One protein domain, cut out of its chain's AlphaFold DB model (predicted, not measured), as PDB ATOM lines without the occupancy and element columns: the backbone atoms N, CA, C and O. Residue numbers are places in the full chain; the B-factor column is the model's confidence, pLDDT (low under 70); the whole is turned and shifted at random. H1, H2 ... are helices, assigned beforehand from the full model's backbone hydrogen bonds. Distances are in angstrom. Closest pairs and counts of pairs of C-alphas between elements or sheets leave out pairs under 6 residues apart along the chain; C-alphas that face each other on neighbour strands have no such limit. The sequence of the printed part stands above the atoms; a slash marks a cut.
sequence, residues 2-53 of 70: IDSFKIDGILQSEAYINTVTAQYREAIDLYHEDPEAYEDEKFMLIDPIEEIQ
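This is residues 2 to 53 of the 70 residues of a protein of Staphylococcus hominis (UniProt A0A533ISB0). One long helix, H1, makes the middle of a flat zigzag: residues 2 to 13 lead to its residue 14 as a drawn-out stretch that opens from it as a V, and after residue 33 the printed part folds back along the other side of H1 through two short helices, H2 and H3. H2 packs on the last part of H1 and H3 on an earlier part, with a short piece of chain between them. The printed part has 52 residues with three named helices, in the order H1, H2, H3, and no named strand; the class is all helix. It is only just loose, close to compact, with a radius of gyration of the C-alphas of 12.1 A, and the C-alphas span 35 by 29 by 9 A.

The printed part begins at Ile 2, with its C-alpha at (-38.172, -5.711, -20.733). Residues 2 to 13 hold no named element. H1 is residues 14 to 33, 28.3 A from first to last C-alpha, from C-alpha 14 at (-38.271, -22.777, -39.621) to C-alpha 33 at (-54.283, -4.414, -25.195). H2 is residues 35 to 41, 10.1 A long by the same measure. H3 is residues 47 to 51, 6.3 A long, and ends with C-alpha 51 at (-50.509, -29.341, -33.749).

H1, the longest helix, touches both H2 and H3. It touches H2 with residues 27 to 31 alone; the closest C-alphas are those of Tyr 31 and Tyr 38, 5.0 A apart. H1 and H2 run opposite ways at a steep tilt of 44 degrees and form a helical hairpin. H1 touches H3 with residues 16 to 23 alone; the closest C-alphas are those of Val 20 and Ile 49, 6.0 A apart. The centres of H1 and H3 are 12.0 A apart. H2 and H3 are apart, though they follow each other in the chain. In H1, H2 and H3 every O i to N i+4 pair is within hydrogen-bond range.

The outline is flat. The two C-alphas farthest apart are those of Leu 11 and Glu 36, at 34.8 A, and the first and last printed C-alphas, of Ile 2 and Gln 53, are 27.6 A apart. The printed part has no cut. The links from H1 to H2, with 1 residue, and from H2 to H3, with 5 residues, are tight. The C-alphas of residues 2 to 13 lie 11 to 18 A from the mean of all C-alphas. The mean pLDDT of the printed part is 92.6, and no printed residue is under 70 in this predicted model.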
ATOM      1  N   ILE A   2     -38.709  -4.701 -19.820       75.62
ATOM      2  CA  ILE A   2     -38.172  -5.711 -20.733       75.62
ATOM      3  C   ILE A   2     -37.926  -4.980 -22.047       75.62
ATOM      4  O   ILE A   2     -38.874  -4.512 -22.668       75.62
ATOM      5  N   ASP A   3     -36.664  -4.849 -22.441       86.44
ATOM      6  CA  ASP A   3     -36.290  -4.051 -23.615       86.44
ATOM      7  C   ASP A   3     -36.125  -4.907 -24.882       86.44
ATOM      8  O   ASP A   3     -36.086  -4.385 -25.995       86.44
ATOM      9  N   SER A   4     -36.016  -6.231 -24.735       85.31
ATOM     10  CA  SER A   4     -35.925  -7.158 -25.865       85.31
ATOM     11  C   SER A   4     -36.293  -8.588 -25.477       85.31
ATOM     12  O   SER A   4     -36.133  -8.996 -24.327       85.31
ATOM     13  N   PHE A   5     -36.734  -9.356 -26.475       84.00
ATOM     14  CA  PHE A   5     -36.894 -10.804 -26.398       84.00
ATOM     15  C   PHE A   5     -35.902 -11.465 -27.353       84.00
ATOM     16  O   PHE A   5     -35.809 -11.087 -28.522       84.00
ATOM     17  N   LYS A   6     -35.169 -12.466 -26.862       89.38
ATOM     18  CA  LYS A   6     -34.349 -13.343 -27.698       89.38
ATOM     19  C   LYS A   6     -35.138 -14.619 -27.971       89.38
ATOM     20  O   LYS A   6     -35.521 -15.308 -27.031       89.38
ATOM     21  N   ILE A   7     -35.298 -14.957 -29.245       88.94
ATOM     22  CA  ILE A   7     -35.852 -16.241 -29.677       88.94
ATOM     23  C   ILE A   7     -34.681 -17.138 -30.069       88.94
ATOM     24  O   ILE A   7     -33.834 -16.745 -30.873       88.94
ATOM     25  N   ASP A   8     -34.606 -18.321 -29.467       88.75
ATOM     26  CA  ASP A   8     -33.560 -19.304 -29.737       88.75
ATOM     27  C   ASP A   8     -34.181 -20.562 -30.360       88.75
ATOM     28  O   ASP A   8     -34.833 -21.355 -29.684       88.75
ATOM     29  N   GLY A   9     -34.028 -20.699 -31.678       86.69
ATOM     30  CA  GLY A   9     -34.618 -21.773 -32.484       86.69
ATOM     31  C   GLY A   9     -33.699 -22.976 -32.709       86.69
ATOM     32  O   GLY A   9     -33.877 -23.699 -33.689       86.69
ATOM     33  N   ILE A  10     -32.670 -23.174 -31.876       91.12
ATOM     34  CA  ILE A  10     -31.707 -24.273 -32.046       91.12
ATOM     35  C   ILE A  10     -32.430 -25.625 -32.162       91.12
ATOM     36  O   ILE A  10     -33.254 -25.984 -31.322       91.12
ATOM     37  N   LEU A  11     -32.059 -26.390 -33.197       89.06
ATOM     38  CA  LEU A  11     -32.605 -27.717 -33.515       89.06
ATOM     39  C   LEU A  11     -34.115 -27.734 -33.821       89.06
ATOM     40  O   LEU A  11     -34.730 -28.793 -33.737       89.06
ATOM     41  N   GLN A  12     -34.702 -26.595 -34.198       90.12
ATOM     42  CA  GLN A  12     -36.091 -26.512 -34.646       90.12
ATOM     43  C   GLN A  12     -36.191 -26.205 -36.139       90.12
ATOM     44  O   GLN A  12     -35.283 -25.626 -36.741       90.12
ATOM     45  N   SER A  13     -37.307 -26.611 -36.745       92.56
ATOM     46  CA  SER A  13     -37.623 -26.240 -38.124       92.56
ATOM     47  C   SER A  13     -38.030 -24.767 -38.203       92.56
ATOM     48  O   SER A  13     -38.551 -24.194 -37.246       92.56
ATOM     49  N   GLU A  14     -37.835 -24.155 -39.369       93.75
ATOM     50  CA  GLU A  14     -38.271 -22.777 -39.621       93.75
ATOM     51  C   GLU A  14     -39.782 -22.610 -39.397       93.75
ATOM     52  O   GLU A  14     -40.212 -21.655 -38.757       93.75
ATOM     53  N   ALA A  15     -40.580 -23.582 -39.852       93.12
ATOM     54  CA  ALA A  15     -42.025 -23.589 -39.647       93.12
ATOM     55  C   ALA A  15     -42.392 -23.574 -38.156       93.12
ATOM     56  O   ALA A  15     -43.219 -22.765 -37.744       93.12
ATOM     57  N   TYR A  16     -41.727 -24.398 -37.340       93.19
ATOM     58  CA  TYR A  16     -41.952 -24.422 -35.895       93.19
ATOM     59  C   TYR A  16     -41.618 -23.077 -35.248       93.19
ATOM     60  O   TYR A  16     -42.422 -22.525 -34.500       93.19
ATOM     61  N   ILE A  17     -40.452 -22.516 -35.579       93.81
ATOM     62  CA  ILE A  17     -40.006 -21.228 -35.038       93.81
ATOM     63  C   ILE A  17     -40.997 -20.119 -35.402       93.81
ATOM     64  O   ILE A  17     -41.364 -19.330 -34.532       93.81
ATOM     65  N   ASN A  18     -41.446 -20.068 -36.655       95.25
ATOM     66  CA  ASN A  18     -42.358 -19.033 -37.130       95.25
ATOM     67  C   ASN A  18     -43.730 -19.128 -36.459       95.25
ATOM     68  O   ASN A  18     -44.213 -18.114 -35.957       95.25
ATOM     69  N   THR A  19     -44.328 -20.322 -36.388       95.56
ATOM     70  CA  THR A  19     -45.640 -20.503 -35.746       95.56
ATOM     71  C   THR A  19     -45.578 -20.144 -34.267       95.56
ATOM     72  O   THR A  19     -46.363 -19.321 -33.810       95.56
ATOM     73  N   VAL A  20     -44.599 -20.680 -33.532       93.56
ATOM     74  CA  VAL A  20     -44.443 -20.395 -32.098       93.56
ATOM     75  C   VAL A  20     -44.217 -18.905 -31.860       93.56
ATOM     76  O   VAL A  20     -44.855 -18.307 -30.997       93.56
ATOM     77  N   THR A  21     -43.345 -18.275 -32.650       95.06
ATOM     78  CA  THR A  21     -43.067 -16.837 -32.527       95.06
ATOM     79  C   THR A  21     -44.307 -15.989 -32.796       95.06
ATOM     80  O   THR A  21     -44.519 -15.001 -32.095       95.06
ATOM     81  N   ALA A  22     -45.120 -16.359 -33.789       95.50
ATOM     82  CA  ALA A  22     -46.357 -15.656 -34.109       95.50
ATOM     83  C   ALA A  22     -47.368 -15.746 -32.957       95.50
ATOM     84  O   ALA A  22     -47.846 -14.709 -32.510       95.50
ATOM     85  N   GLN A  23     -47.597 -16.946 -32.412       96.12
ATOM     86  CA  GLN A  23     -48.521 -17.141 -31.289       96.12
ATOM     87  C   GLN A  23     -48.076 -16.379 -30.033       96.12
ATOM     88  O   GLN A  23     -48.879 -15.709 -29.389       96.12
ATOM     89  N   TYR A  24     -46.777 -16.388 -29.707       94.19
ATOM     90  CA  TYR A  24     -46.263 -15.585 -28.592       94.19
ATOM     91  C   TYR A  24     -46.383 -14.079 -28.835       94.19
ATOM     92  O   TYR A  24     -46.621 -13.332 -27.888       94.19
ATOM     93  N   ARG A  25     -46.193 -13.613 -30.075       95.12
ATOM     94  CA  ARG A  25     -46.384 -12.196 -30.411       95.12
ATOM     95  C   ARG A  25     -47.836 -11.789 -30.192       95.12
ATOM     96  O   ARG A  25     -48.069 -10.798 -29.514       95.12
ATOM     97  N   GLU A  26     -48.767 -12.579 -30.709       95.94
ATOM     98  CA  GLU A  26     -50.204 -12.357 -30.564       95.94
ATOM     99  C   GLU A  26     -50.630 -12.361 -29.093       95.94
ATOM    100  O   GLU A  26     -51.277 -11.421 -28.649       95.94
ATOM    101  N   ALA A  27     -50.158 -13.328 -28.301       95.50
ATOM    102  CA  ALA A  27     -50.392 -13.375 -26.859       95.50
ATOM    103  C   ALA A  27     -49.923 -12.103 -26.132       95.50
ATOM    104  O   ALA A  27     -50.631 -11.571 -25.279       95.50
ATOM    105  N   ILE A  28     -48.718 -11.619 -26.456       93.81
ATOM    106  CA  ILE A  28     -48.147 -10.412 -25.843       93.81
ATOM    107  C   ILE A  28     -48.950  -9.175 -26.240       93.81
ATOM    108  O   ILE A  28     -49.247  -8.346 -25.379       93.81
ATOM    109  N   ASP A  29     -49.267  -9.044 -27.526       94.94
ATOM    110  CA  ASP A  29     -49.989  -7.890 -28.052       94.94
ATOM    111  C   ASP A  29     -51.414  -7.850 -27.468       94.94
ATOM    112  O   ASP A  29     -51.835  -6.802 -26.978       94.94
ATOM    113  N   LEU A  30     -52.096  -9.000 -27.395       96.69
ATOM    114  CA  LEU A  30     -53.424  -9.145 -26.796       96.69
ATOM    115  C   LEU A  30     -53.419  -8.818 -25.300       96.69
ATOM    116  O   LEU A  30     -54.234  -8.027 -24.844       96.69
ATOM    117  N   TYR A  31     -52.463  -9.354 -24.537       95.31
ATOM    118  CA  TYR A  31     -52.343  -9.050 -23.109       95.31
ATOM    119  C   TYR A  31     -52.055  -7.566 -22.847       95.31
ATOM    120  O   TYR A  31     -52.510  -6.999 -21.854       95.31
ATOM    121  N   HIS A  32     -51.265  -6.935 -23.717       94.12
ATOM    122  CA  HIS A  32     -50.956  -5.514 -23.609       94.12
ATOM    123  C   HIS A  32     -52.160  -4.630 -23.963       94.12
ATOM    124  O   HIS A  32     -52.282  -3.526 -23.428       94.12
ATOM    125  N   GLU A  33     -53.025  -5.083 -24.868       96.00
ATOM    126  CA  GLU A  33     -54.283  -4.414 -25.195       96.00
ATOM    127  C   GLU A  33     -55.310  -4.569 -24.069       96.00
ATOM    128  O   GLU A  33     -55.796  -3.565 -23.543       96.00
ATOM    129  N   ASP A  34     -55.601  -5.811 -23.680       96.94
ATOM    130  CA  ASP A  34     -56.548  -6.145 -22.623       96.94
ATOM    131  C   ASP A  34     -56.203  -7.498 -21.964       96.94
ATOM    132  O   ASP A  34     -56.317  -8.560 -22.590       96.94
ATOM    133  N   PRO A  35     -55.822  -7.494 -20.674       96.31
ATOM    134  CA  PRO A  35     -55.589  -8.719 -19.924       96.31
ATOM    135  C   PRO A  35     -56.799  -9.661 -19.854       96.31
ATOM    136  O   PRO A  35     -56.593 -10.870 -19.805       96.31
ATOM    137  N   GLU A  36     -58.036  -9.147 -19.831       96.62
ATOM    138  CA  GLU A  36     -59.235  -9.999 -19.813       96.62
ATOM    139  C   GLU A  36     -59.417 -10.708 -21.160       96.62
ATOM    140  O   GLU A  36     -59.611 -11.922 -21.185       96.62
ATOM    141  N   ALA A  37     -59.229  -9.993 -22.273       94.62
ATOM    142  CA  ALA A  37     -59.279 -10.588 -23.608       94.62
ATOM    143  C   ALA A  37     -58.215 -11.683 -23.797       94.62
ATOM    144  O   ALA A  37     -58.490 -12.731 -24.379       94.62
ATOM    145  N   TYR A  38     -57.007 -11.481 -23.260       96.38
ATOM    146  CA  TYR A  38     -55.993 -12.536 -23.245       96.38
ATOM    147  C   TYR A  38     -56.454 -13.776 -22.471       96.38
ATOM    148  O   TYR A  38     -56.260 -14.893 -22.946       96.38
ATOM    149  N   GLU A  39     -57.052 -13.609 -21.291       95.88
ATOM    150  CA  GLU A  39     -57.506 -14.743 -20.479       95.88
ATOM    151  C   GLU A  39     -58.589 -15.578 -21.173       95.88
ATOM    152  O   GLU A  39     -58.579 -16.806 -21.032       95.88
ATOM    153  N   ASP A  40     -59.460 -14.935 -21.952       95.31
ATOM    154  CA  ASP A  40     -60.498 -15.600 -22.741       95.31
ATOM    155  C   ASP A  40     -59.913 -16.390 -23.930       95.31
ATOM    156  O   ASP A  40     -60.344 -17.510 -24.212       95.31
ATOM    157  N   GLU A  41     -58.888 -15.850 -24.594       93.69
ATOM    158  CA  GLU A  41     -58.360 -16.389 -25.857       93.69
ATOM    159  C   GLU A  41     -57.116 -17.286 -25.685       93.69
ATOM    160  O   GLU A  41     -56.758 -18.033 -26.597       93.69
ATOM    161  N   LYS A  42     -56.449 -17.270 -24.517       92.06
ATOM    162  CA  LYS A  42     -55.135 -17.920 -24.299       92.06
ATOM    163  C   LYS A  42     -55.060 -19.392 -24.700       92.06
ATOM    164  O   LYS A  42     -53.990 -19.865 -25.074       92.06
ATOM    165  N   PHE A  43     -56.166 -20.126 -24.587       91.88
ATOM    166  CA  PHE A  43     -56.199 -21.544 -24.936       91.88
ATOM    167  C   PHE A  43     -56.125 -21.745 -26.452       91.88
ATOM    168  O   PHE A  43     -55.391 -22.615 -26.904       91.88
ATOM    169  N   MET A  44     -56.774 -20.880 -27.235       93.56
ATOM    170  CA  MET A  44     -56.733 -20.958 -28.699       93.56
ATOM    171  C   MET A  44     -55.356 -20.600 -29.265       93.56
ATOM    172  O   MET A  44     -54.968 -21.108 -30.310       93.56
ATOM    173  N   LEU A  45     -54.580 -19.777 -28.554       93.56
ATOM    174  CA  LEU A  45     -53.199 -19.446 -28.929       93.56
ATOM    175  C   LEU A  45     -52.237 -20.642 -28.793       93.56
ATOM    176  O   LEU A  45     -51.145 -20.638 -29.365       93.56
ATOM    177  N   ILE A  46     -52.622 -21.669 -28.030       92.00
ATOM    178  CA  ILE A  46     -51.815 -22.873 -27.805       92.00
ATOM    179  C   ILE A  46     -52.040 -23.927 -28.893       92.00
ATOM    180  O   ILE A  46     -51.079 -24.592 -29.289       92.00
ATOM    181  N   ASP A  47     -53.262 -24.027 -29.426       93.31
ATOM    182  CA  ASP A  47     -53.663 -25.067 -30.382       93.31
ATOM    183  C   ASP A  47     -52.712 -25.179 -31.595       93.31
ATOM    184  O   ASP A  47     -52.262 -26.289 -31.904       93.31
ATOM    185  N   PRO A  48     -52.297 -24.075 -32.261       93.50
ATOM    186  CA  PRO A  48     -51.401 -24.155 -33.415       93.50
ATOM    187  C   PRO A  48     -50.003 -24.662 -33.057       93.50
ATOM    188  O   PRO A  48     -49.288 -25.169 -33.920       93.50
ATOM    189  N   ILE A  49     -49.578 -24.482 -31.802       92.75
ATOM    190  CA  ILE A  49     -48.274 -24.948 -31.332       92.75
ATOM    191  C   ILE A  49     -48.331 -26.441 -31.016       92.75
ATOM    192  O   ILE A  49     -47.391 -27.163 -31.352       92.75
ATOM    193  N   GLU A  50     -49.421 -26.905 -30.404       91.75
ATOM    194  CA  GLU A  50     -49.647 -28.325 -30.126       91.75
ATOM    195  C   GLU A  50     -49.728 -29.154 -31.413       91.75
ATOM    196  O   GLU A  50     -49.121 -30.222 -31.484       91.75
ATOM    197  N   GLU A  51     -50.382 -28.642 -32.461       92.19
ATOM    198  CA  GLU A  51     -50.509 -29.341 -33.749       92.19
ATOM    199  C   GLU A  51     -49.150 -29.642 -34.407       92.19
ATOM    200  O   GLU A  51     -48.972 -30.672 -35.060       92.19
ATOM    201  N   ILE A  52     -48.168 -28.758 -34.220       91.44
ATOM    202  CA  ILE A  52     -46.833 -28.886 -34.820       91.44
ATOM    203  C   ILE A  52     -45.777 -29.417 -33.843       91.44
ATOM    204  O   ILE A  52     -44.588 -29.479 -34.185       91.44
ATOM    205  N   GLN A  53     -46.177 -29.751 -32.616       88.19
ATOM    206  CA  GLN A  53     -45.260 -30.146 -31.559       88.19
ATOM    207  C   GLN A  53     -44.619 -31.514 -31.856       88.19
ATOM    208  O   GLN A  53     -45.300 -32.450 -32.282       88.19
TER     209      GLN A  53